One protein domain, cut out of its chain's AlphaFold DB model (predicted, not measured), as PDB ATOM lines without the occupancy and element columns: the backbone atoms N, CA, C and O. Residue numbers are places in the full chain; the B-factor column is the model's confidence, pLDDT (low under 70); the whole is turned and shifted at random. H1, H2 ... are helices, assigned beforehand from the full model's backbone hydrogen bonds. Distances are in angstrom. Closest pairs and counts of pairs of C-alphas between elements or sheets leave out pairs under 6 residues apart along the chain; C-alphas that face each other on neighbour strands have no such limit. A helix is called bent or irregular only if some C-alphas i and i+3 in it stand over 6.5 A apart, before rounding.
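This is residues 22 to 206 of the 221 residues of the protein "Ascorbate peroxidase" of Rhizophora mucronata (UniProt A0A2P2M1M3). The longest helix, H2, and the nearly antiparallel H9 lie at the core, with the short H4 along H9; H3 crosses one end of H2, and H1 meets the other end and slants away. Beyond H9 lies a cluster of short helices, H5 to H8, in which H6 packs on H5, H8 and H9, while a long unnamed stretch from H4 to H5 swings out, with residues 108 to 113 standing free. The printed part has 185 residues with nine named helices, H1 to H9 in chain order, and no named strand: the class is all helix. It is compact, with a radius of gyration of the C-alphas of 17.5 A, and spans 45 by 44 by 29 A.

H2, residues 51 to 74, is 34.6 A long and starts at C-alpha 51, (114.305, 219.112, 243.186). H1 is residues 27 to 43, 25.3 A, with C-alpha 27 at (104.855, 228.732, 238.378). H9 is residues 182 to 196, 20.7 A, ending at C-alpha 196, (122.554, 226.968, 247.705). H3 is residues 79 to 89, H4 residues 92 to 100, H5 residues 124 to 133, H6 residues 138 to 143, H7 residues 152 to 159, and H8 residues 166 to 177, 16.6 A. H4 is irregular: C-alphas 94 and 97 are 7.3 A apart.

H2 and H9 are close but not clearly touching, at a shallow tilt of 10 degrees, opposite ways; their closest C-alphas, Gln 56 and Ser 196, are 6.2 A apart. Residues 67 to 74 of H2 touch H3 at a steep tilt of 66 degrees, closest at the C-alphas of Ile 72 and Gly 82, 3.8 A. Residues 51 to 58 of H2 touch residues 33 to 37 of H1, closest at the C-alphas of Leu 54 and Leu 33, 7.1 A; at 72 degrees they are only just about perpendicular. H4 touches H9 the same way at a shallow tilt of 8 degrees, with the C-alphas of Phe 98 and Thr 193 5.0 A apart. H6 touches H9 at the C-alphas of Val 143 and Leu 188, 5.5 A; H8 at those of Ala 142 and Val 169, 5.4 A; and H5 at those of Lys 128 and Pro 138, 6.2 A. H7 and H8 form a helical hairpin and only just touch, with 3 pairs of C-alphas within 8 A, the closest those of Leu 159 and Ser 166, 6.5 A. Every O i to N i+4 pair is within hydrogen-bond range in H3 and H5 to H9; the counts are 12 of 13 in H1, 19 of 20 in H2 and 2 of 5 in H4, where 4 of 6 O i to N i+3 pairs are within range.

The C-alphas farthest apart, those of Lys 45 and Pro 163, are 51.1 A apart. The printed part has no cut. The link from H4 to H5, residues 101 to 123, is long. The mean pLDDT of the printed part is 95.8, and no printed residue is under 70.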
ATOM      1  N   GLU A  22     105.286 235.836 248.121       90.75
ATOM      2  CA  GLU A  22     106.709 235.966 247.784       90.75
ATOM      3  C   GLU A  22     107.141 235.141 246.561       90.75
ATOM      4  O   GLU A  22     108.129 235.488 245.921       90.75
ATOM      5  N   ASN A  23     106.388 234.094 246.210       91.44
ATOM      6  CA  ASN A  23     106.681 233.177 245.103       91.44
ATOM      7  C   ASN A  23     105.799 233.441 243.872       91.44
ATOM      8  O   ASN A  23     105.772 232.658 242.916       91.44
ATOM      9  N   LYS A  24     105.054 234.552 243.881       90.19
ATOM     10  CA  LYS A  24     104.158 234.931 242.790       90.19
ATOM     11  C   LYS A  24     104.923 235.012 241.465       90.19
ATOM     12  O   LYS A  24     105.941 235.682 241.359       90.19
ATOM     13  N   GLY A  25     104.377 234.372 240.430       87.50
ATOM     14  CA  GLY A  25     104.937 234.398 239.073       87.50
ATOM     15  C   GLY A  25     105.975 233.311 238.784       87.50
ATOM     16  O   GLY A  25     106.385 233.171 237.635       87.50
ATOM     17  N   LEU A  26     106.348 232.490 239.771       90.31
ATOM     18  CA  LEU A  26     107.353 231.436 239.593       90.31
ATOM     19  C   LEU A  26     106.796 230.120 239.021       90.31
ATOM     20  O   LEU A  26     107.569 229.218 238.711       90.31
ATOM     21  N   SER A  27     105.477 229.988 238.836       88.56
ATOM     22  CA  SER A  27     104.855 228.732 238.378       88.56
ATOM     23  C   SER A  27     105.373 228.263 237.016       88.56
ATOM     24  O   SER A  27     105.580 227.071 236.828       88.56
ATOM     25  N   VAL A  28     105.641 229.186 236.085       89.44
ATOM     26  CA  VAL A  28     106.197 228.845 234.762       89.44
ATOM     27  C   VAL A  28     107.612 228.280 234.892       89.44
ATOM     28  O   VAL A  28     107.951 227.300 234.233       89.44
ATOM     29  N   ALA A  29     108.430 228.865 235.773       89.12
ATOM     30  CA  ALA A  29     109.764 228.352 236.057       89.12
ATOM     31  C   ALA A  29     109.693 226.962 236.705       89.12
ATOM     32  O   ALA A  29     110.463 226.085 236.333       89.12
ATOM     33  N   LEU A  30     108.737 226.727 237.612       88.75
ATOM     34  CA  LEU A  30     108.528 225.407 238.208       88.75
ATOM     35  C   LEU A  30     108.155 224.356 237.152       88.75
ATOM     36  O   LEU A  30     108.742 223.279 237.150       88.75
ATOM     37  N   THR A  31     107.262 224.675 236.210       90.62
ATOM     38  CA  THR A  31     106.920 223.766 235.099       90.62
ATOM     39  C   THR A  31     108.142 223.416 234.247       90.62
ATOM     40  O   THR A  31     108.348 222.247 233.936       90.62
ATOM     41  N   LEU A  32     109.001 224.395 233.934       92.50
ATOM     42  CA  LEU A  32     110.258 224.141 233.221       92.50
ATOM     43  C   LEU A  32     111.164 223.160 233.988       92.50
ATOM     44  O   LEU A  32     111.761 222.267 233.387       92.50
ATOM     45  N   LEU A  33     111.260 223.299 235.315       92.56
ATOM     46  CA  LEU A  33     112.037 222.380 236.154       92.56
ATOM     47  C   LEU A  33     111.422 220.978 236.183       92.56
ATOM     48  O   LEU A  33     112.151 219.995 236.114       92.56
ATOM     49  N   GLU A  34     110.098 220.854 236.251       92.38
ATOM     50  CA  GLU A  34     109.420 219.554 236.194       92.38
ATOM     51  C   GLU A  34     109.678 218.820 234.871       92.38
ATOM     52  O   GLU A  34     109.876 217.603 234.865       92.38
ATOM     53  N   GLU A  35     109.692 219.539 233.748       94.50
ATOM     54  CA  GLU A  35     110.013 218.981 232.431       94.50
ATOM     55  C   GLU A  35     111.479 218.549 232.342       94.50
ATOM     56  O   GLU A  35     111.755 217.398 231.992       94.50
ATOM     57  N   ALA A  36     112.409 219.420 232.749       95.31
ATOM     58  CA  ALA A  36     113.834 219.101 232.786       95.31
ATOM     59  C   ALA A  36     114.123 217.893 233.691       95.31
ATOM     60  O   ALA A  36     114.908 217.016 233.330       95.31
ATOM     61  N   ARG A  37     113.444 217.800 234.843       94.94
ATOM     62  CA  ARG A  37     113.542 216.651 235.748       94.94
ATOM     63  C   ARG A  37     113.125 215.360 235.057       94.94
ATOM     64  O   ARG A  37     113.870 214.390 235.107       94.94
ATOM     65  N   LYS A  38     111.951 215.341 234.410       95.81
ATOM     66  CA  LYS A  38     111.446 214.149 233.702       95.81
ATOM     67  C   LYS A  38     112.440 213.669 232.652       95.81
ATOM     68  O   LYS A  38     112.645 212.465 232.515       95.81
ATOM     69  N   GLU A  39     113.048 214.602 231.926       97.31
ATOM     70  CA  GLU A  39     114.068 214.279 230.936       97.31
ATOM     71  C   GLU A  39     115.312 213.670 231.598       97.31
ATOM     72  O   GLU A  39     115.692 212.553 231.246       97.31
ATOM     73  N   ILE A  40     115.896 214.337 232.599       96.88
ATOM     74  CA  ILE A  40     117.089 213.865 233.328       96.88
ATOM     75  C   ILE A  40     116.859 212.486 233.956       96.88
ATOM     76  O   ILE A  40     117.679 211.575 233.810       96.88
ATOM     77  N   ASP A  41     115.719 212.311 234.619       96.88
ATOM     78  CA  ASP A  41     115.366 211.078 235.318       96.88
ATOM     79  C   ASP A  41     115.177 209.906 234.343       96.88
ATOM     80  O   ASP A  41     115.436 208.758 234.711       96.88
ATOM     81  N   SER A  42     114.797 210.171 233.085       97.62
ATOM     82  CA  SER A  42     114.587 209.130 232.067       97.62
ATOM     83  C   SER A  42     115.867 208.391 231.660       97.62
ATOM     84  O   SER A  42     115.800 207.230 231.250       97.62
ATOM     85  N   TYR A  43     117.033 209.034 231.780       95.88
ATOM     86  CA  TYR A  43     118.325 208.452 231.401       95.88
ATOM     87  C   TYR A  43     119.333 208.374 232.555       95.88
ATOM     88  O   TYR A  43     120.443 207.857 232.367       95.88
ATOM     89  N   SER A  44     118.980 208.852 233.752       96.12
ATOM     90  CA  SER A  44     119.849 208.743 234.921       96.12
ATOM     91  C   SER A  44     120.106 207.280 235.292       96.12
ATOM     92  O   SER A  44     119.201 206.455 235.404       96.12
ATOM     93  N   LYS A  45     121.377 206.949 235.531       96.00
ATOM     94  CA  LYS A  45     121.797 205.614 235.994       96.00
ATOM     95  C   LYS A  45     121.809 205.493 237.518       96.00
ATOM     96  O   LYS A  45     121.833 204.376 238.025       96.00
ATOM     97  N   GLY A  46     121.837 206.626 238.219       95.50
ATOM     98  CA  GLY A  46     122.014 206.726 239.670       95.50
ATOM     99  C   GLY A  46     120.743 207.087 240.435       95.50
ATOM    100  O   GLY A  46     120.832 207.505 241.584       95.50
ATOM    101  N   GLY A  47     119.574 206.951 239.805       95.25
ATOM    102  CA  GLY A  47     118.291 207.363 240.375       95.25
ATOM    103  C   GLY A  47     117.892 208.798 240.009       95.25
ATOM    104  O   GLY A  47     118.644 209.488 239.316       95.25
ATOM    105  N   PRO A  48     116.689 209.229 240.422       96.38
ATOM    106  CA  PRO A  48     116.139 210.526 240.046       96.38
ATOM    107  C   PRO A  48     116.897 211.677 240.713       96.38
ATOM    108  O   PRO A  48     117.319 211.540 241.863       96.38
ATOM    109  N   ILE A  49     117.021 212.813 240.028       96.19
ATOM    110  CA  ILE A  49     117.572 214.042 240.612       96.19
ATOM    111  C   ILE A  49     116.595 214.619 241.648       96.19
ATOM    112  O   ILE A  49     115.375 214.578 241.454       96.19
ATOM    113  N   SER A  50     117.114 215.146 242.759       94.56
ATOM    114  CA  SER A  50     116.302 215.891 243.728       94.56
ATOM    115  C   SER A  50     115.874 217.244 243.148       94.56
ATOM    116  O   SER A  50     116.605 217.860 242.362       94.56
ATOM    117  N   PHE A  51     114.693 217.738 243.529       91.81
ATOM    118  CA  PHE A  51     114.305 219.112 243.186       91.81
ATOM    119  C   PHE A  51     115.255 220.125 243.830       91.81
ATOM    120  O   PHE A  51     115.597 221.119 243.189       91.81
ATOM    121  N   ALA A  52     115.732 219.830 245.041       92.69
ATOM    122  CA  ALA A  52     116.731 220.603 245.764       92.69
ATOM    123  C   ALA A  52     117.984 220.885 244.920       92.69
ATOM    124  O   ALA A  52     118.453 222.020 244.844       92.69
ATOM    125  N   ASP A  53     118.537 219.866 244.254       96.19
ATOM    126  CA  ASP A  53     119.674 220.055 243.351       96.19
ATOM    127  C   ASP A  53     119.253 220.752 242.055       96.19
ATOM    128  O   ASP A  53     119.911 221.705 241.626       96.19
ATOM    129  N   LEU A  54     118.149 220.322 241.441       95.25
ATOM    130  CA  LEU A  54     117.714 220.839 240.144       95.25
ATOM    131  C   LEU A  54     117.445 222.353 240.165       95.25
ATOM    132  O   LEU A  54     117.863 223.056 239.245       95.25
ATOM    133  N   ILE A  55     116.813 222.870 241.223       94.88
ATOM    134  CA  ILE A  55     116.566 224.309 241.412       94.88
ATOM    135  C   ILE A  55     117.888 225.086 241.424       94.88
ATOM    136  O   ILE A  55     118.026 226.110 240.749       94.88
ATOM    137  N   GLN A  56     118.889 224.594 242.158       96.19
ATOM    138  CA  GLN A  56     120.177 225.278 242.281       96.19
ATOM    139  C   GLN A  56     120.966 225.228 240.967       96.19
ATOM    140  O   GLN A  56     121.544 226.236 240.556       96.19
ATOM    141  N   TYR A  57     120.946 224.102 240.248       96.38
ATOM    142  CA  TYR A  57     121.572 224.007 238.925       96.38
ATOM    143  C   TYR A  57     120.866 224.859 237.867       96.38
ATOM    144  O   TYR A  57     121.531 225.445 237.010       96.38
ATOM    145  N   ALA A  58     119.544 225.012 237.950       96.06
ATOM    146  CA  ALA A  58     118.824 225.956 237.107       96.06
ATOM    147  C   ALA A  58     119.248 227.405 237.392       96.06
ATOM    148  O   ALA A  58     119.505 228.156 236.450       96.06
ATOM    149  N   ALA A  59     119.423 227.779 238.665       95.94
ATOM    150  CA  ALA A  59     119.962 229.087 239.037       95.94
ATOM    151  C   ALA A  59     121.394 229.297 238.505       95.94
ATOM    152  O   ALA A  59     121.690 230.349 237.934       95.94
ATOM    153  N   GLN A  60     122.272 228.292 238.618       97.69
ATOM    154  CA  GLN A  60     123.613 228.330 238.019       97.69
ATOM    155  C   GLN A  60     123.541 228.550 236.499       97.69
ATOM    156  O   GLN A  60     124.257 229.401 235.965       97.69
ATOM    157  N   SER A  61     122.692 227.794 235.799       97.56
ATOM    158  CA  SER A  61     122.514 227.900 234.347       97.56
ATOM    159  C   SER A  61     122.011 229.290 233.939       97.56
ATOM    160  O   SER A  61     122.584 229.924 233.051       97.56
ATOM    161  N   ALA A  62     121.016 229.823 234.655       97.19
ATOM    162  CA  ALA A  62     120.485 231.163 234.427       97.19
ATOM    163  C   ALA A  62     121.555 232.249 234.628       97.19
ATOM    164  O   ALA A  62     121.701 233.129 233.781       97.19
ATOM    165  N   ILE A  63     122.369 232.164 235.686       97.19
ATOM    166  CA  ILE A  63     123.485 233.098 235.900       97.19
ATOM    167  C   ILE A  63     124.480 233.033 234.740       97.19
ATOM    168  O   ILE A  63     124.840 234.080 234.197       97.19
ATOM    169  N   LYS A  64     124.903 231.830 234.331       98.12
ATOM    170  CA  LYS A  64     125.818 231.650 233.190       98.12
ATOM    171  C   LYS A  64     125.250 232.299 231.924       98.12
ATOM    172  O   LYS A  64     125.986 232.978 231.207       98.12
ATOM    173  N   ALA A  65     123.939 232.191 231.695       97.94
ATOM    174  CA  ALA A  65     123.265 232.876 230.594       97.94
ATOM    175  C   ALA A  65     123.343 234.413 230.714       97.94
ATOM    176  O   ALA A  65     123.608 235.081 229.715       97.94
ATOM    177  N   THR A  66     123.202 234.993 231.915       97.81
ATOM    178  CA  THR A  66     123.379 236.449 232.105       97.81
ATOM    179  C   THR A  66     124.812 236.915 231.824       97.81
ATOM    180  O   THR A  66     125.016 237.981 231.233       97.81
ATOM    181  N   PHE A  67     125.817 236.117 232.197       98.31
ATOM    182  CA  PHE A  67     127.226 236.423 231.935       98.31
ATOM    183  C   PHE A  67     127.529 236.358 230.437       98.31
ATOM    184  O   PHE A  67     128.112 237.294 229.884       98.31
ATOM    185  N   LEU A  68     127.038 235.317 229.757       98.50
ATOM    186  CA  LEU A  68     127.137 235.185 228.306       98.50
ATOM    187  C   LEU A  68     126.445 236.348 227.580       98.50
ATOM    188  O   LEU A  68     127.042 236.962 226.697       98.50
ATOM    189  N   ALA A  69     125.227 236.713 227.983       98.25
ATOM    190  CA  ALA A  69     124.508 237.847 227.403       98.25
ATOM    191  C   ALA A  69     125.279 239.168 227.578       98.25
ATOM    192  O   ALA A  69     125.311 240.001 226.669       98.25
ATOM    193  N   SER A  70     125.952 239.356 228.719       98.00
ATOM    194  CA  SER A  70     126.841 240.502 228.943       98.00
ATOM    195  C   SER A  70     128.039 240.493 227.985       98.00
ATOM    196  O   SER A  70     128.334 241.523 227.376       98.00
ATOM    197  N   ALA A  71     128.688 239.342 227.784       98.44
ATOM    198  CA  ALA A  71     129.797 239.195 226.841       98.44
ATOM    199  C   ALA A  71     129.374 239.484 225.387       98.44
ATOM    200  O   ALA A  71     130.030 240.269 224.704       98.44
ATOM    201  N   ILE A  72     128.239 238.938 224.936       98.62
ATOM    202  CA  ILE A  72     127.673 239.203 223.601       98.62
ATOM    203  C   ILE A  72     127.384 240.698 223.424       98.62
ATOM    204  O   ILE A  72     127.786 241.298 222.424       98.62
ATOM    205  N   ARG A  73     126.755 241.335 224.420       98.31
ATOM    206  CA  ARG A  73     126.483 242.779 224.399       98.31
ATOM    207  C   ARG A  73     127.772 243.598 224.300       98.31
ATOM    208  O   ARG A  73     127.839 244.528 223.500       98.31
ATOM    209  N   LYS A  74     128.810 243.239 225.059       97.94
ATOM    210  CA  LYS A  74     130.136 243.888 225.022       97.94
ATOM    211  C   LYS A  74     130.858 243.699 223.688       97.94
ATOM    212  O   LYS A  74     131.654 244.548 223.301       97.94
ATOM    213  N   CYS A  75     130.540 242.639 222.953       98.25
ATOM    214  CA  CYS A  75     130.998 242.414 221.584       98.25
ATOM    215  C   CYS A  75     130.094 243.063 220.515       98.25
ATOM    216  O   CYS A  75     130.174 242.686 219.345       98.25
ATOM    217  N   GLY A  76     129.235 244.020 220.887       97.88
ATOM    218  CA  GLY A  76     128.354 244.724 219.952       97.88
ATOM    219  C   GLY A  76     127.234 243.849 219.383       97.88
ATOM    220  O   GLY A  76     126.789 244.085 218.265       97.88
ATOM    221  N   GLY A  77     126.812 242.815 220.117       98.12
ATOM    222  CA  GLY A  77     125.784 241.867 219.675       98.12
ATOM    223  C   GLY A  77     126.308 240.722 218.806       98.12
ATOM    224  O   GLY A  77     125.522 239.898 218.354       98.12
ATOM    225  N   ASN A  78     127.620 240.634 218.567       98.38
ATOM    226  CA  ASN A  78     128.200 239.511 217.834       98.38
ATOM    227  C   ASN A  78     128.277 238.265 218.735       98.38
ATOM    228  O   ASN A  78     129.098 238.211 219.654       98.38
ATOM    229  N   GLU A  79     127.432 237.270 218.457       98.31
ATOM    230  CA  GLU A  79     127.315 236.054 219.269       98.31
ATOM    231  C   GLU A  79     128.598 235.220 219.295       98.31
ATOM    232  O   GLU A  79     129.046 234.831 220.369       98.31
ATOM    233  N   GLU A  80     129.241 235.000 218.145       98.44
ATOM    234  CA  GLU A  80     130.467 234.196 218.043       98.44
ATOM    235  C   GLU A  80     131.601 234.786 218.896       98.44
ATOM    236  O   GLU A  80     132.229 234.094 219.700       98.44
ATOM    237  N   LYS A  81     131.816 236.103 218.786       98.38
ATOM    238  CA  LYS A  81     132.805 236.819 219.603       98.38
ATOM    239  C   LYS A  81     132.418 236.829 221.079       98.38
ATOM    240  O   LYS A  81     133.295 236.687 221.928       98.38
ATOM    241  N   GLY A  82     131.130 236.973 221.383       98.44
ATOM    242  CA  GLY A  82     130.617 236.924 222.750       98.44
ATOM    243  C   GLY A  82     130.844 235.569 223.418       98.44
ATOM    244  O   GLY A  82     131.311 235.526 224.554       98.44
ATOM    245  N   ILE A  83     130.595 234.467 222.703       98.44
ATOM    246  CA  ILE A  83     130.856 233.099 223.173       98.44
ATOM    247  C   ILE A  83     132.350 232.896 223.427       98.44
ATOM    248  O   ILE A  83     132.723 232.371 224.478       98.44
ATOM    249  N   LEU A  84     133.214 233.349 222.511       98.44
ATOM    250  CA  LEU A  84     134.665 233.279 222.695       98.44
ATOM    251  C   LEU A  84     135.114 234.065 223.937       98.44
ATOM    252  O   LEU A  84     135.876 233.551 224.757       98.44
ATOM    253  N   LEU A  85     134.603 235.288 224.107       98.31
ATOM    254  CA  LEU A  85     134.916 236.142 225.249       98.31
ATOM    255  C   LEU A  85     134.445 235.522 226.574       98.31
ATOM    256  O   LEU A  85     135.214 235.470 227.535       98.31
ATOM    257  N   TYR A  86     133.212 235.015 226.620       98.19
ATOM    258  CA  TYR A  86     132.658 234.329 227.789       98.19
ATOM    259  C   TYR A  86     133.427 233.045 228.118       98.19
ATOM    260  O   TYR A  86     133.700 232.767 229.282       98.19
ATOM    261  N   THR A  87     133.838 232.273 227.113       97.81
ATOM    262  CA  THR A  87     134.626 231.052 227.336       97.81
ATOM    263  C   THR A  87     135.952 231.371 228.029       97.81
ATOM    264  O   THR A  87     136.368 230.637 228.924       97.81
ATOM    265  N   ALA A  88     136.585 232.490 227.659       97.19
ATOM    266  CA  ALA A  88     137.838 232.940 228.256       97.19
ATOM    267  C   ALA A  88     137.669 233.536 229.667       97.19
ATOM    268  O   ALA A  88     138.485 233.252 230.543       97.19
ATOM    269  N   TYR A  89     136.634 234.355 229.896       97.12
ATOM    270  CA  TYR A  89     136.535 235.200 231.098       97.12
ATOM    271  C   TYR A  89     135.285 235.001 231.959       97.12
ATOM    272  O   TYR A  89     135.200 235.636 233.001       97.12
ATOM    273  N   GLY A  90     134.361 234.111 231.594       95.56
ATOM    274  CA  GLY A  90     133.091 233.863 232.299       95.56
ATOM    275  C   GLY A  90     133.223 233.136 233.640       95.56
ATOM    276  O   GLY A  90     132.312 232.420 234.057       95.56
ATOM    277  N   SER A  91     134.396 233.230 234.274       97.00
ATOM    278  CA  SER A  91     134.692 232.708 235.610       97.00
ATOM    279  C   SER A  91     134.352 231.223 235.801       97.00
ATOM    280  O   SER A  91     134.040 230.788 236.909       97.00
ATOM    281  N   ASN A  92     134.449 230.412 234.738       93.56
ATOM    282  CA  ASN A  92     134.028 229.006 234.758       93.56
ATOM    283  C   ASN A  92     134.718 228.183 235.864       93.56
ATOM    284  O   ASN A  92     134.087 227.330 236.481       93.56
ATOM    285  N   GLY A  93     135.985 228.484 236.174       96.06
ATOM    286  CA  GLY A  93     136.727 227.820 237.252       96.06
ATOM    287  C   GLY A  93     136.209 228.117 238.666       96.06
ATOM    288  O   GLY A  93     136.453 227.328 239.577       96.06
ATOM    289  N   GLN A  94     135.462 229.208 238.865       98.12
ATOM    290  CA  GLN A  94     134.931 229.588 240.176       98.12
ATOM    291  C   GLN A  94     133.763 228.692 240.621       98.12
ATOM    292  O   GLN A  94     133.508 228.558 241.817       98.12
ATOM    293  N   TRP A  95     133.084 228.026 239.682       98.19
ATOM    294  CA  TRP A  95     131.974 227.115 239.974       98.19
ATOM    295  C   TRP A  95     132.399 225.811 240.658       98.19
ATOM    296  O   TRP A  95     131.548 225.098 241.177       98.19
ATOM    297  N   GLY A  96     133.699 225.515 240.746       98.25
ATOM    298  CA  GLY A  96     134.179 224.217 241.223       98.25
ATOM    299  C   GLY A  96     133.714 223.813 242.629       98.25
ATOM    300  O   GLY A  96     133.573 222.621 242.889       98.25
ATOM    301  N   LEU A  97     133.469 224.757 243.552       98.00
ATOM    302  CA  LEU A  97     132.885 224.421 244.862       98.00
ATOM    303  C   LEU A  97     131.369 224.203 244.780       98.00
ATOM    304  O   LEU A  97     130.873 223.265 245.397       98.00
ATOM    305  N   PHE A  98     130.659 225.026 244.006       98.25
ATOM    306  CA  PHE A  98     129.231 224.848 243.744       98.25
ATOM    307  C   PHE A  98     128.961 223.460 243.150       98.25
ATOM    308  O   PHE A  98     128.129 222.724 243.668       98.25
ATOM    309  N   ASP A  99     129.736 223.072 242.133       98.19
ATOM    310  CA  ASP A  99     129.583 221.795 241.430       98.19
ATOM    311  C   ASP A  99     129.900 220.585 242.326       98.19
ATOM    312  O   ASP A  99     129.366 219.498 242.124       98.19
ATOM    313  N   LYS A 100     130.760 220.761 243.339       97.19
ATOM    314  CA  LYS A 100     131.031 219.728 244.354       97.19
ATOM    315  C   LYS A 100     129.899 219.583 245.361       97.19
ATOM    316  O   LYS A 100     129.765 218.525 245.968       97.19
ATOM    317  N   GLN A 101     129.129 220.637 245.600       96.62
ATOM    318  CA  GLN A 101     127.974 220.603 246.485       96.62
ATOM    319  C   GLN A 101     126.773 220.069 245.703       96.62
ATOM    320  O   GLN A 101     125.859 220.826 245.396       96.62
ATOM    321  N   PHE A 102     126.791 218.782 245.361       97.56
ATOM    322  CA  PHE A 102     125.750 218.089 244.600       97.56
ATOM    323  C   PHE A 102     125.333 216.822 245.347       97.56
ATOM    324  O   PHE A 102     126.202 216.079 245.800       97.56
ATOM    325  N   GLY A 103     124.026 216.607 245.518       96.94
ATOM    326  CA  GLY A 103     123.475 215.579 246.405       96.94
ATOM    327  C   GLY A 103     122.693 216.166 247.579       96.94
ATOM    328  O   GLY A 103     122.866 215.731 248.721       96.94
ATOM    329  N   ARG A 104     121.874 217.193 247.317       96.12
ATOM    330  CA  ARG A 104     120.923 217.765 248.282       96.12
ATOM    331  C   ARG A 104     119.716 216.850 248.438       96.12
ATOM    332  O   ARG A 104     119.311 216.171 247.495       96.12
ATOM    333  N   THR A 105     119.125 216.865 249.628       92.69
ATOM    334  CA  THR A 105     117.936 216.063 249.933       92.69
ATOM    335  C   THR A 105     116.683 216.922 249.825       92.69
ATOM    336  O   THR A 105     116.659 218.015 250.391       92.69
ATOM    337  N   ASP A 106     115.657 216.402 249.150       90.25
ATOM    338  CA  ASP A 106     114.326 217.012 249.125       90.25
ATOM    339  C   ASP A 106     113.680 216.935 250.521       90.25
ATOM    340  O   ASP A 106     113.652 215.879 251.168       90.25
ATOM    341  N   THR A 107     113.132 218.050 250.987       85.25
ATOM    342  CA  THR A 107     112.217 218.105 252.130       85.25
ATOM    343  C   THR A 107     110.926 217.338 251.841       85.25
ATOM    344  O   THR A 107     110.614 217.026 250.696       85.25
ATOM    345  N   GLN A 108     110.195 216.984 252.905       82.56
ATOM    346  CA  GLN A 108     108.896 216.301 252.810       82.56
ATOM    347  C   GLN A 108     107.701 217.227 253.102       82.56
ATOM    348  O   GLN A 108     106.551 216.865 252.852       82.56
ATOM    349  N   GLU A 109     107.970 218.423 253.626       83.12
ATOM    350  CA  GLU A 109     106.977 219.401 254.062       83.12
ATOM    351  C   GLU A 109     107.442 220.810 253.674       83.12
ATOM    352  O   GLU A 109     108.652 221.046 253.625       83.12
ATOM    353  N   PRO A 110     106.510 221.748 253.420       84.62
ATOM    354  CA  PRO A 110     106.857 223.131 253.118       84.62
ATOM    355  C   PRO A 110     107.600 223.799 254.282       84.62
ATOM    356  O   PRO A 110     107.277 223.583 255.455       84.62
ATOM    357  N   ASP A 111     108.536 224.687 253.956       88.06
ATOM    358  CA  ASP A 111     109.213 225.531 254.930       88.06
ATOM    359  C   ASP A 111     108.199 226.470 255.628       88.06
ATOM    360  O   ASP A 111     107.179 226.862 255.049       88.06
ATOM    361  N   PRO A 112     108.440 226.871 256.890       90.12
ATOM    362  CA  PRO A 112     107.542 227.768 257.615       90.12
ATOM    363  C   PRO A 112     107.354 229.140 256.950       90.12
ATOM    364  O   PRO A 112     108.312 229.775 256.505       90.12
ATOM    365  N   GLU A 113     106.112 229.628 256.971       90.00
ATOM    366  CA  GLU A 113     105.705 230.912 256.386       90.00
ATOM    367  C   GLU A 113     106.359 232.139 257.045       90.00
ATOM    368  O   GLU A 113     106.856 232.094 258.173       90.00
ATOM    369  N   GLY A 114     106.328 233.273 256.334       89.38
ATOM    370  CA  GLY A 114     106.739 234.579 256.864       89.38
ATOM    371  C   GLY A 114     108.253 234.785 256.965       89.38
ATOM    372  O   GLY A 114     108.707 235.718 257.626       89.38
ATOM    373  N   ARG A 115     109.054 233.919 256.330       90.00
ATOM    374  CA  ARG A 115     110.526 233.986 256.356       90.00
ATOM    375  C   ARG A 115     111.149 234.641 255.133       90.00
ATOM    376  O   ARG A 115     112.341 234.960 255.186       90.00
ATOM    377  N   ILE A 116     110.400 234.790 254.046       92.81
ATOM    378  CA  ILE A 116     110.877 235.335 252.776       92.81
ATOM    379  C   ILE A 116     110.136 236.652 252.504       92.81
ATOM    380  O   ILE A 116     108.905 236.660 252.491       92.81
ATOM    381  N   PRO A 117     110.852 237.775 252.322       93.25
ATOM    382  CA  PRO A 117     110.227 239.036 251.940       93.25
ATOM    383  C   PRO A 117     109.599 238.960 250.543       93.25
ATOM    384  O   PRO A 117     110.126 238.300 249.651       93.25
ATOM    385  N   GLN A 118     108.530 239.726 250.312       93.56
ATOM    386  CA  GLN A 118     108.089 240.043 248.950       93.56
ATOM    387  C   GLN A 118     109.065 241.061 248.349       93.56
ATOM    388  O   GLN A 118     108.902 242.260 248.566       93.56
ATOM    389  N   TRP A 119     110.085 240.593 247.624       91.12
ATOM    390  CA  TRP A 119     111.208 241.420 247.157       91.12
ATOM    391  C   TRP A 119     110.785 242.686 246.399       91.12
ATOM    392  O   TRP A 119     111.342 243.748 246.646       91.12
ATOM    393  N   GLU A 120     109.733 242.609 245.578       89.38
ATOM    394  CA  GLU A 120     109.188 243.751 244.821       89.38
ATOM    395  C   GLU A 120     108.633 244.888 245.698       89.38
ATOM    396  O   GLU A 120     108.465 246.012 245.231       89.38
ATOM    397  N   LYS A 121     108.297 244.598 246.960       93.25
ATOM    398  CA  LYS A 121     107.690 245.550 247.907       93.25
ATOM    399  C   LYS A 121     108.535 245.781 249.154       93.25
ATOM    400  O   LYS A 121     108.199 246.653 249.951       93.25
ATOM    401  N   ALA A 122     109.572 244.973 249.356       94.31
ATOM    402  CA  ALA A 122     110.402 245.030 250.543       94.31
ATOM    403  C   ALA A 122     111.231 246.319 250.557       94.31
ATOM    404  O   ALA A 122     111.767 246.767 249.545       94.31
ATOM    405  N   THR A 123     111.368 246.909 251.736       97.75
ATOM    406  CA  THR A 123     112.314 247.996 251.978       97.75
ATOM    407  C   THR A 123     113.748 247.461 251.989       97.75
ATOM    408  O   THR A 123     113.993 246.301 252.332       97.75
ATOM    409  N   VAL A 124     114.735 248.316 251.699       97.75
ATOM    410  CA  VAL A 124     116.156 247.916 251.756       97.75
ATOM    411  C   VAL A 124     116.543 247.413 253.152       97.75
ATOM    412  O   VAL A 124     117.327 246.474 253.278       97.75
ATOM    413  N   LYS A 125     115.937 247.964 254.212       97.56
ATOM    414  CA  LYS A 125     116.120 247.478 255.584       97.56
ATOM    415  C   LYS A 125     115.643 246.032 255.750       97.56
ATOM    416  O   LYS A 125     116.396 245.225 256.278       97.56
ATOM    417  N   GLU A 126     114.444 245.688 255.280       97.44
ATOM    418  CA  GLU A 126     113.934 244.307 255.344       97.44
ATOM    419  C   GLU A 126     114.809 243.337 254.544       97.44
ATOM    420  O   GLU A 126     115.085 242.226 254.998       97.44
ATOM    421  N   MET A 127     115.306 243.771 253.380       97.62
ATOM    422  CA  MET A 127     116.248 242.986 252.581       97.62
ATOM    423  C   MET A 127     117.566 242.747 253.336       97.62
ATOM    424  O   MET A 127     118.028 241.607 253.414       97.62
ATOM    425  N   LYS A 128     118.156 243.789 253.945       97.56
ATOM    426  CA  LYS A 128     119.366 243.661 254.777       97.56
ATOM    427  C   LYS A 128     119.135 242.733 255.964       97.56
ATOM    428  O   LYS A 128     119.913 241.799 256.155       97.56
ATOM    429  N   ASP A 129     118.056 242.956 256.713       96.88
ATOM    430  CA  ASP A 129     117.697 242.162 257.889       96.88
ATOM    431  C   ASP A 129     117.553 240.677 257.505       96.88
ATOM    432  O   ASP A 129     118.066 239.798 258.205       96.88
ATOM    433  N   LYS A 130     116.953 240.379 256.340       95.62
ATOM    434  CA  LYS A 130     116.847 239.006 255.831       95.62
ATOM    435  C   LYS A 130     118.208 238.382 255.527       95.62
ATOM    436  O   LYS A 130     118.444 237.243 255.929       95.62
ATOM    437  N   PHE A 131     119.088 239.096 254.829       96.69
ATOM    438  CA  PHE A 131     120.432 238.602 254.516       96.69
ATOM    439  C   PHE A 131     121.255 238.389 255.794       96.69
ATOM    440  O   PHE A 131     121.902 237.352 255.940       96.69
ATOM    441  N   SER A 132     121.162 239.300 256.765       96.69
ATOM    442  CA  SER A 132     121.797 239.146 258.078       96.69
ATOM    443  C   SER A 132     121.272 237.942 258.858       96.69
ATOM    444  O   SER A 132     122.069 237.203 259.437       96.69
ATOM    445  N   ALA A 133     119.964 237.673 258.818       95.62
ATOM    446  CA  ALA A 133     119.363 236.523 259.499       95.62
ATOM    447  C   ALA A 133     119.885 235.164 258.994       95.62
ATOM    448  O   ALA A 133     119.857 234.183 259.736       95.62
ATOM    449  N   ILE A 134     120.382 235.101 257.754       93.38
ATOM    450  CA  ILE A 134     120.977 233.895 257.154       93.38
ATOM    451  C   ILE A 134     122.515 233.928 257.133       93.38
ATOM    452  O   ILE A 134     123.145 233.131 256.443       93.38
ATOM    453  N   GLY A 135     123.135 234.836 257.895       95.44
ATOM    454  CA  GLY A 135     124.593 234.934 258.023       95.44
ATOM    455  C   GLY A 135     125.300 235.604 256.838       95.44
ATOM    456  O   GLY A 135     126.513 235.455 256.687       95.44
ATOM    457  N   LEU A 136     124.560 236.328 255.999       96.56
ATOM    458  CA  LEU A 136     125.085 237.161 254.916       96.56
ATOM    459  C   LEU A 136     125.018 238.651 255.302       96.56
ATOM    460  O   LEU A 136     124.610 239.009 256.405       96.56
ATOM    461  N   GLY A 137     125.441 239.546 254.411       96.94
ATOM    462  CA  GLY A 137     125.433 240.983 254.681       96.94
ATOM    463  C   GLY A 137     125.206 241.853 253.442       96.94
ATOM    464  O   GLY A 137     124.903 241.333 252.365       96.94
ATOM    465  N   PRO A 138     125.387 243.181 253.579       98.31
ATOM    466  CA  PRO A 138     125.125 244.163 252.521       98.31
ATOM    467  C   PRO A 138     125.833 243.869 251.193       98.31
ATOM    468  O   PRO A 138     125.248 244.033 250.127       98.31
ATOM    469  N   ARG A 139     127.068 243.351 251.247       98.44
ATOM    470  CA  ARG A 139     127.820 242.921 250.058       98.44
ATOM    471  C   ARG A 139     127.085 241.838 249.270       98.44
ATOM    472  O   ARG A 139     126.982 241.926 248.051       98.44
ATOM    473  N   GLN A 140     126.610 240.805 249.963       98.50
ATOM    474  CA  GLN A 140     125.905 239.686 249.336       98.50
ATOM    475  C   GLN A 140     124.538 240.109 248.804       98.50
ATOM    476  O   GLN A 140     124.134 239.640 247.747       98.50
ATOM    477  N   LEU A 141     123.862 241.024 249.506       98.31
ATOM    478  CA  LEU A 141     122.625 241.627 249.020       98.31
ATOM    479  C   LEU A 141     122.857 242.363 247.692       98.31
ATOM    480  O   LEU A 141     122.131 242.132 246.731       98.31
ATOM    481  N   ALA A 142     123.903 243.192 247.615       98.56
ATOM    482  CA  ALA A 142     124.231 243.939 246.404       98.56
ATOM    483  C   ALA A 142     124.624 243.030 245.227       98.56
ATOM    484  O   ALA A 142     124.169 243.248 244.107       98.56
ATOM    485  N   VAL A 143     125.456 242.005 245.454       98.56
ATOM    486  CA  VAL A 143     125.929 241.139 244.358       98.56
ATOM    487  C   VAL A 143     124.830 240.233 243.795       98.56
ATOM    488  O   VAL A 143     124.879 239.861 242.626       98.56
ATOM    489  N   LEU A 144     123.818 239.904 244.606       98.00
ATOM    490  CA  LEU A 144     122.639 239.148 244.188       98.00
ATOM    491  C   LEU A 144     121.504 240.050 243.672       98.00
ATOM    492  O   LEU A 144     120.364 239.604 243.626       98.00
ATOM    493  N   SER A 145     121.775 241.288 243.245       97.12
ATOM    494  CA  SER A 145     120.733 242.214 242.771       97.12
ATOM    495  C   SER A 145     119.834 241.623 241.671       97.12
ATOM    496  O   SER A 145     118.626 241.833 241.690       97.12
ATOM    497  N   ALA A 146     120.381 240.800 240.769       95.38
ATOM    498  CA  ALA A 146     119.614 240.119 239.719       95.38
ATOM    499  C   ALA A 146     118.631 239.040 240.233       95.38
ATOM    500  O   ALA A 146     117.788 238.578 239.473       95.38
ATOM    501  N   PHE A 147     118.734 238.619 241.499       95.69
ATOM    502  CA  PHE A 147     117.841 237.631 242.117       95.69
ATOM    503  C   PHE A 147     116.611 238.254 242.784       95.69
ATOM    504  O   PHE A 147     115.687 237.530 243.145       95.69
ATOM    505  N   LEU A 148     116.603 239.573 242.994       94.12
ATOM    506  CA  LEU A 148     115.560 240.251 243.772       94.12
ATOM    507  C   LEU A 148     114.415 240.777 242.893       94.12
ATOM    508  O   LEU A 148     113.384 241.192 243.413       94.12
ATOM    509  N   GLY A 149     114.587 240.762 241.570       91.44
ATOM    510  CA  GLY A 149     113.584 241.222 240.619       91.44
ATOM    511  C   GLY A 149     114.044 241.095 239.164       91.44
ATOM    512  O   GLY A 149     115.222 240.844 238.903       91.44
ATOM    513  N   PRO A 150     113.126 241.277 238.198       91.38
ATOM    514  CA  PRO A 150     113.413 241.100 236.772       91.38
ATOM    515  C   PRO A 150     114.264 242.227 236.163       91.38
ATOM    516  O   PRO A 150     114.894 242.022 235.128       91.38
ATOM    517  N   ASP A 151     114.292 243.408 236.790       95.50
ATOM    518  CA  ASP A 151     115.121 244.542 236.376       95.50
ATOM    519  C   ASP A 151     116.213 244.811 237.420       95.50
ATOM    520  O   ASP A 151     115.977 245.394 238.488       95.50
ATOM    521  N   GLN A 152     117.431 244.384 237.087       96.12
ATOM    522  CA  GLN A 152     118.605 244.574 237.932       96.12
ATOM    523  C   GLN A 152     118.927 246.060 238.150       96.12
ATOM    524  O   GLN A 152     119.348 246.424 239.244       96.12
ATOM    525  N   VAL A 153     118.717 246.925 237.153       96.81
ATOM    526  CA  VAL A 153     119.060 248.354 237.245       96.81
ATOM    527  C   VAL A 153     118.127 249.051 238.228       96.81
ATOM    528  O   VAL A 153     118.591 249.754 239.125       96.81
ATOM    529  N   THR A 154     116.821 248.804 238.111       97.38
ATOM    530  CA  THR A 154     115.827 249.345 239.050       97.38
ATOM    531  C   THR A 154     116.067 248.831 240.473       97.38
ATOM    532  O   THR A 154     116.026 249.607 241.430       97.38
ATOM    533  N   THR A 155     116.392 247.544 240.620       97.31
ATOM    534  CA  THR A 155     116.730 246.949 241.922       97.31
ATOM    535  C   THR A 155     117.954 247.621 242.544       97.31
ATOM    536  O   THR A 155     117.941 247.994 243.714       97.31
ATOM    537  N   GLU A 156     119.020 247.812 241.771       98.25
ATOM    538  CA  GLU A 156     120.243 248.445 242.261       98.25
ATOM    539  C   GLU A 156     120.056 249.918 242.604       98.25
ATOM    540  O   GLU A 156     120.620 250.373 243.596       98.25
ATOM    541  N   ALA A 157     119.231 250.647 241.849       98.19
ATOM    542  CA  ALA A 157     118.874 252.022 242.177       98.19
ATOM    543  C   ALA A 157     118.175 252.115 243.544       98.19
ATOM    544  O   ALA A 157     118.484 253.011 244.327       98.19
ATOM    545  N   LEU A 158     117.288 251.161 243.865       98.19
ATOM    546  CA  LEU A 158     116.677 251.055 245.192       98.19
ATOM    547  C   LEU A 158     117.725 250.725 246.264       98.19
ATOM    548  O   LEU A 158     117.791 251.409 247.283       98.19
ATOM    549  N   LEU A 159     118.566 249.710 246.041       98.19
ATOM    550  CA  LEU A 159     119.599 249.298 247.000       98.19
ATOM    551  C   LEU A 159     120.610 250.416 247.296       98.19
ATOM    552  O   LEU A 159     121.032 250.571 248.439       98.19
ATOM    553  N   ALA A 160     120.963 251.224 246.295       98.12
ATOM    554  CA  ALA A 160     121.899 252.335 246.430       98.12
ATOM    555  C   ALA A 160     121.374 253.494 247.300       98.12
ATOM    556  O   ALA A 160     122.151 254.374 247.672       98.12
ATOM    557  N   THR A 161     120.085 253.498 247.669       98.25
ATOM    558  CA  THR A 161     119.537 254.471 248.632       98.25
ATOM    559  C   THR A 161     120.021 254.236 250.065       98.25
ATOM    560  O   THR A 161     119.941 255.145 250.893       98.25
ATOM    561  N   ASP A 162     120.541 253.043 250.370       98.44
ATOM    562  CA  ASP A 162     121.046 252.681 251.692       98.44
ATOM    563  C   ASP A 162     122.584 252.791 251.757       98.44
ATOM    564  O   ASP A 162     123.278 252.176 250.939       98.44
ATOM    565  N   PRO A 163     123.146 253.527 252.735       98.31
ATOM    566  CA  PRO A 163     124.582 253.805 252.803       98.31
ATOM    567  C   PRO A 163     125.453 252.572 253.087       98.31
ATOM    568  O   PRO A 163     126.644 252.597 252.780       98.31
ATOM    569  N   ASP A 164     124.896 251.491 253.646       98.06
ATOM    570  CA  ASP A 164     125.658 250.257 253.889       98.06
ATOM    571  C   ASP A 164     125.768 249.397 252.621       98.06
ATOM    572  O   ASP A 164     126.681 248.575 252.495       98.06
ATOM    573  N   VAL A 165     124.814 249.547 251.695       98.44
ATOM    574  CA  VAL A 165     124.696 248.737 250.473       98.44
ATOM    575  C   VAL A 165     125.287 249.466 249.268       98.44
ATOM    576  O   VAL A 165     125.926 248.828 248.428       98.44
ATOM    577  N   SER A 166     125.138 250.794 249.199       98.44
ATOM    578  CA  SER A 166     125.556 251.603 248.049       98.44
ATOM    579  C   SER A 166     127.022 251.422 247.629       98.44
ATOM    580  O   SER A 166     127.249 251.233 246.432       98.44
ATOM    581  N   PRO A 167     128.027 251.310 248.529       98.75
ATOM    582  CA  PRO A 167     129.414 251.131 248.094       98.75
ATOM    583  C   PRO A 167     129.643 249.796 247.371       98.75
ATOM    584  O   PRO A 167     130.531 249.679 246.519       98.75
ATOM    585  N   TRP A 168     128.851 248.772 247.709       98.81
ATOM    586  CA  TRP A 168     128.904 247.461 247.067       98.81
ATOM    587  C   TRP A 168     128.203 247.474 245.713       98.81
ATOM    588  O   TRP A 168     128.744 246.908 244.763       98.81
ATOM    589  N   VAL A 169     127.060 248.158 245.603       98.69
ATOM    590  CA  VAL A 169     126.387 248.388 244.314       98.69
ATOM    591  C   VAL A 169     127.345 249.084 243.349       98.69
ATOM    592  O   VAL A 169     127.620 248.548 242.276       98.69
ATOM    593  N   ASP A 170     127.966 250.184 243.778       98.62
ATOM    594  CA  ASP A 170     128.936 250.933 242.975       98.62
ATOM    595  C   ASP A 170     130.131 250.066 242.548       98.62
ATOM    596  O   ASP A 170     130.584 250.118 241.402       98.62
ATOM    597  N   LYS A 171     130.665 249.240 243.461       98.69
ATOM    598  CA  LYS A 171     131.751 248.295 243.148       98.69
ATOM    599  C   LYS A 171     131.338 247.340 242.027       98.69
ATOM    600  O   LYS A 171     132.117 247.134 241.094       98.69
ATOM    601  N   TYR A 172     130.156 246.736 242.121       98.75
ATOM    602  CA  TYR A 172     129.709 245.735 241.155       98.75
ATOM    603  C   TYR A 172     129.279 246.346 239.821       98.75
ATOM    604  O   TYR A 172     129.548 245.745 238.782       98.75
ATOM    605  N   GLN A 173     128.734 247.563 239.821       98.50
ATOM    606  CA  GLN A 173     128.500 248.335 238.599       98.50
ATOM    607  C   GLN A 173     129.812 248.606 237.860       98.50
ATOM    608  O   GLN A 173     129.951 248.183 236.711       98.50
ATOM    609  N   ARG A 174     130.825 249.159 238.546       98.62
ATOM    610  CA  ARG A 174     132.165 249.360 237.961       98.62
ATOM    611  C   ARG A 174     132.774 248.061 237.442       98.62
ATOM    612  O   ARG A 174     133.361 248.043 236.366       98.62
ATOM    613  N   SER A 175     132.620 246.955 238.176       98.62
ATOM    614  CA  SER A 175     133.061 245.641 237.695       98.62
ATOM    615  C   SER A 175     132.370 245.282 236.378       98.62
ATOM    616  O   SER A 175     133.048 244.930 235.417       98.62
ATOM    617  N   ARG A 176     131.041 245.395 236.289       98.31
ATOM    618  CA  ARG A 176     130.283 245.030 235.081       98.31
ATOM    619  C   ARG A 176     130.580 245.913 233.869       98.31
ATOM    620  O   ARG A 176     130.444 245.422 232.747       98.31
ATOM    621  N   GLU A 177     131.036 247.145 234.079       97.62
ATOM    622  CA  GLU A 177     131.531 248.028 233.013       97.62
ATOM    623  C   GLU A 177     132.857 247.545 232.404       97.62
ATOM    624  O   GLU A 177     133.092 247.740 231.211       97.62
ATOM    625  N   THR A 178     133.711 246.858 233.173       98.19
ATOM    626  CA  THR A 178     134.919 246.223 232.617       98.19
ATOM    627  C   THR A 178     134.559 245.074 231.674       98.19
ATOM    628  O   THR A 178     133.507 244.451 231.809       98.19
ATOM    629  N   VAL A 179     135.452 244.728 230.741       97.00
ATOM    630  CA  VAL A 179     135.208 243.638 229.779       97.00
ATOM    631  C   VAL A 179     134.922 242.311 230.494       97.00
ATOM    632  O   VAL A 179     133.869 241.720 230.257       97.00
ATOM    633  N   SER A 180     135.804 241.882 231.403       95.88
ATOM    634  CA  SER A 180     135.725 240.571 232.066       95.88
ATOM    635  C   SER A 180     134.806 240.522 233.283       95.88
ATOM    636  O   SER A 180     134.448 239.432 233.703       95.88
ATOM    637  N   GLN A 181     134.432 241.669 233.868       98.12
ATOM    638  CA  GLN A 181     133.496 241.775 234.999       98.12
ATOM    639  C   GLN A 181     133.750 240.822 236.183       98.12
ATOM    640  O   GLN A 181     132.826 240.464 236.915       98.12
ATOM    641  N   THR A 182     135.019 240.471 236.395       98.19
ATOM    642  CA  THR A 182     135.460 239.345 237.228       98.19
ATOM    643  C   THR A 182     135.025 239.453 238.687       98.19
ATOM    644  O   THR A 182     134.530 238.475 239.237       98.19
ATOM    645  N   ASP A 183     135.151 240.626 239.312       98.25
ATOM    646  CA  ASP A 183     134.766 240.819 240.717       98.25
ATOM    647  C   ASP A 183     133.280 240.521 240.949       98.25
ATOM    648  O   ASP A 183     132.923 239.878 241.933       98.25
ATOM    649  N   TYR A 184     132.417 240.983 240.039       98.75
ATOM    650  CA  TYR A 184     130.981 240.720 240.093       98.75
ATOM    651  C   TYR A 184     130.683 239.231 239.913       98.75
ATOM    652  O   TYR A 184     129.993 238.653 240.748       98.75
ATOM    653  N   GLU A 185     131.226 238.600 238.869       98.56
ATOM    654  CA  GLU A 185     130.964 237.183 238.600       98.56
ATOM    655  C   GLU A 185     131.438 236.288 239.748       98.56
ATOM    656  O   GLU A 185     130.681 235.454 240.244       98.56
ATOM    657  N   VAL A 186     132.669 236.493 240.218       98.62
ATOM    658  CA  VAL A 186     133.273 235.671 241.270       98.62
ATOM    659  C   VAL A 186     132.536 235.831 242.598       98.62
ATOM    660  O   VAL A 186     132.244 234.835 243.265       98.62
ATOM    661  N   ASP A 187     132.200 237.059 242.994       98.62
ATOM    662  CA  ASP A 187     131.480 237.301 244.247       98.62
ATOM    663  C   ASP A 187     130.039 236.792 244.205       98.62
ATOM    664  O   ASP A 187     129.542 236.289 245.221       98.62
ATOM    665  N   LEU A 188     129.386 236.877 243.044       98.69
ATOM    666  CA  LEU A 188     128.055 236.322 242.834       98.69
ATOM    667  C   LEU A 188     128.095 234.804 243.005       98.69
ATOM    668  O   LEU A 188     127.338 234.266 243.814       98.69
ATOM    669  N   ILE A 189     129.031 234.125 242.333       98.56
ATOM    670  CA  ILE A 189     129.206 232.671 242.445       98.56
ATOM    671  C   ILE A 189     129.502 232.274 243.892       98.56
ATOM    672  O   ILE A 189     128.880 231.352 244.416       98.56
ATOM    673  N   ASN A 190     130.402 232.984 244.574       98.38
ATOM    674  CA  ASN A 190     130.726 232.719 245.977       98.38
ATOM    675  C   ASN A 190     129.510 232.845 246.896       98.38
ATOM    676  O   ASN A 190     129.346 232.062 247.834       98.38
ATOM    677  N   THR A 191     128.668 233.841 246.641       97.94
ATOM    678  CA  THR A 191     127.464 234.079 247.434       97.94
ATOM    679  C   THR A 191     126.416 233.008 247.159       97.94
ATOM    680  O   THR A 191     125.902 232.418 248.107       97.94
ATOM    681  N   LEU A 192     126.168 232.686 245.886       97.12
ATOM    682  CA  LEU A 192     125.245 231.623 245.499       97.12
ATOM    683  C   LEU A 192     125.692 230.261 246.039       97.12
ATOM    684  O   LEU A 192     124.870 229.518 246.552       97.12
ATOM    685  N   THR A 193     126.988 229.954 245.982       97.69
ATOM    686  CA  THR A 193     127.558 228.703 246.513       97.69
ATOM    687  C   THR A 193     127.256 228.538 248.000       97.69
ATOM    688  O   THR A 193     126.892 227.460 248.448       97.69
ATOM    689  N   LYS A 194     127.357 229.616 248.786       95.94
ATOM    690  CA  LYS A 194     126.982 229.567 250.206       95.94
ATOM    691  C   LYS A 194     125.478 229.405 250.390       95.94
ATOM    692  O   LYS A 194     125.065 228.631 251.245       95.94
ATOM    693  N   LEU A 195     124.684 230.148 249.617       94.88
ATOM    694  CA  LEU A 195     123.228 230.165 249.734       94.88
ATOM    695  C   LEU A 195     122.611 228.811 249.355       94.88
ATOM    696  O   LEU A 195     121.728 228.323 250.055       94.88
ATOM    697  N   SER A 196     123.116 228.186 248.290       93.56
ATOM    698  CA  SER A 196     122.554 226.968 247.705       93.56
ATOM    699  C   SER A 196     122.670 225.748 248.613       93.56
ATOM    700  O   SER A 196     121.951 224.776 248.410       93.56
ATOM    701  N   CYS A 197     123.568 225.756 249.600       91.62
ATOM    702  CA  CYS A 197     123.776 224.638 250.520       91.62
ATOM    703  C   CYS A 197     123.413 224.967 251.978       91.62
ATOM    704  O   CYS A 197     123.777 224.207 252.877       91.62
ATOM    705  N   LEU A 198     122.742 226.095 252.250       92.12
ATOM    706  CA  LEU A 198     122.299 226.409 253.611       92.12
ATOM    707  C   LEU A 198     121.358 225.316 254.130       92.12
ATOM    708  O   LEU A 198     120.467 224.861 253.423       92.12
ATOM    709  N   GLY A 199     121.592 224.861 255.362       89.12
ATOM    710  CA  GLY A 199     120.778 223.824 256.011       89.12
ATOM    711  C   GLY A 199     120.938 222.401 255.455       89.12
ATOM    712  O   GLY A 199     120.519 221.458 256.120       89.12
ATOM    713  N   GLN A 200     121.585 222.229 254.301       91.81
ATOM    714  CA  GLN A 200     121.752 220.945 253.622       91.81
ATOM    715  C   GLN A 200     123.005 220.197 254.105       91.81
ATOM    716  O   GLN A 200     124.055 220.788 254.365       91.81
ATOM    717  N   GLN A 201     122.906 218.870 254.177       94.69
ATOM    718  CA  GLN A 201     124.061 217.976 254.269       94.69
ATOM    719  C   GLN A 201     124.220 217.290 252.919       94.69
ATOM    720  O   GLN A 201     123.333 216.559 252.490       94.69
ATOM    721  N   ILE A 202     125.332 217.562 252.238       97.00
ATOM    722  CA  ILE A 202     125.565 217.038 250.893       97.00
ATOM    723  C   ILE A 202     125.947 215.561 250.979       97.00
ATOM    724  O   ILE A 202     126.921 215.208 251.647       97.00
ATOM    725  N   ASN A 203     125.196 214.714 250.278       97.44
ATOM    726  CA  ASN A 203     125.568 213.329 250.023       97.44
ATOM    727  C   ASN A 203     126.493 213.277 248.799       97.44
ATOM    728  O   ASN A 203     126.029 213.329 247.663       97.44
ATOM    729  N   TYR A 204     127.801 213.166 249.029       97.44
ATOM    730  CA  TYR A 204     128.794 213.137 247.950       97.44
ATOM    731  C   TYR A 204     128.753 211.852 247.110       97.44
ATOM    732  O   TYR A 204     129.332 211.810 246.026       97.44
ATOM    733  N   GLU A 205     128.066 210.812 247.583       97.50
ATOM    734  CA  GLU A 205     127.816 209.571 246.854       97.50
ATOM    735  C   GLU A 205     126.454 209.564 246.139       97.50
ATOM    736  O   GLU A 205     126.081 208.553 245.529       97.50
ATOM    737  N   ALA A 206     125.696 210.666 246.196       97.06
ATOM    738  CA  ALA A 206     124.425 210.788 245.498       97.06
ATOM    739  C   ALA A 206     124.596 210.544 243.993       97.06
ATOM    740  O   ALA A 206     125.614 210.884 243.386       97.06
TER     741      ALA A 206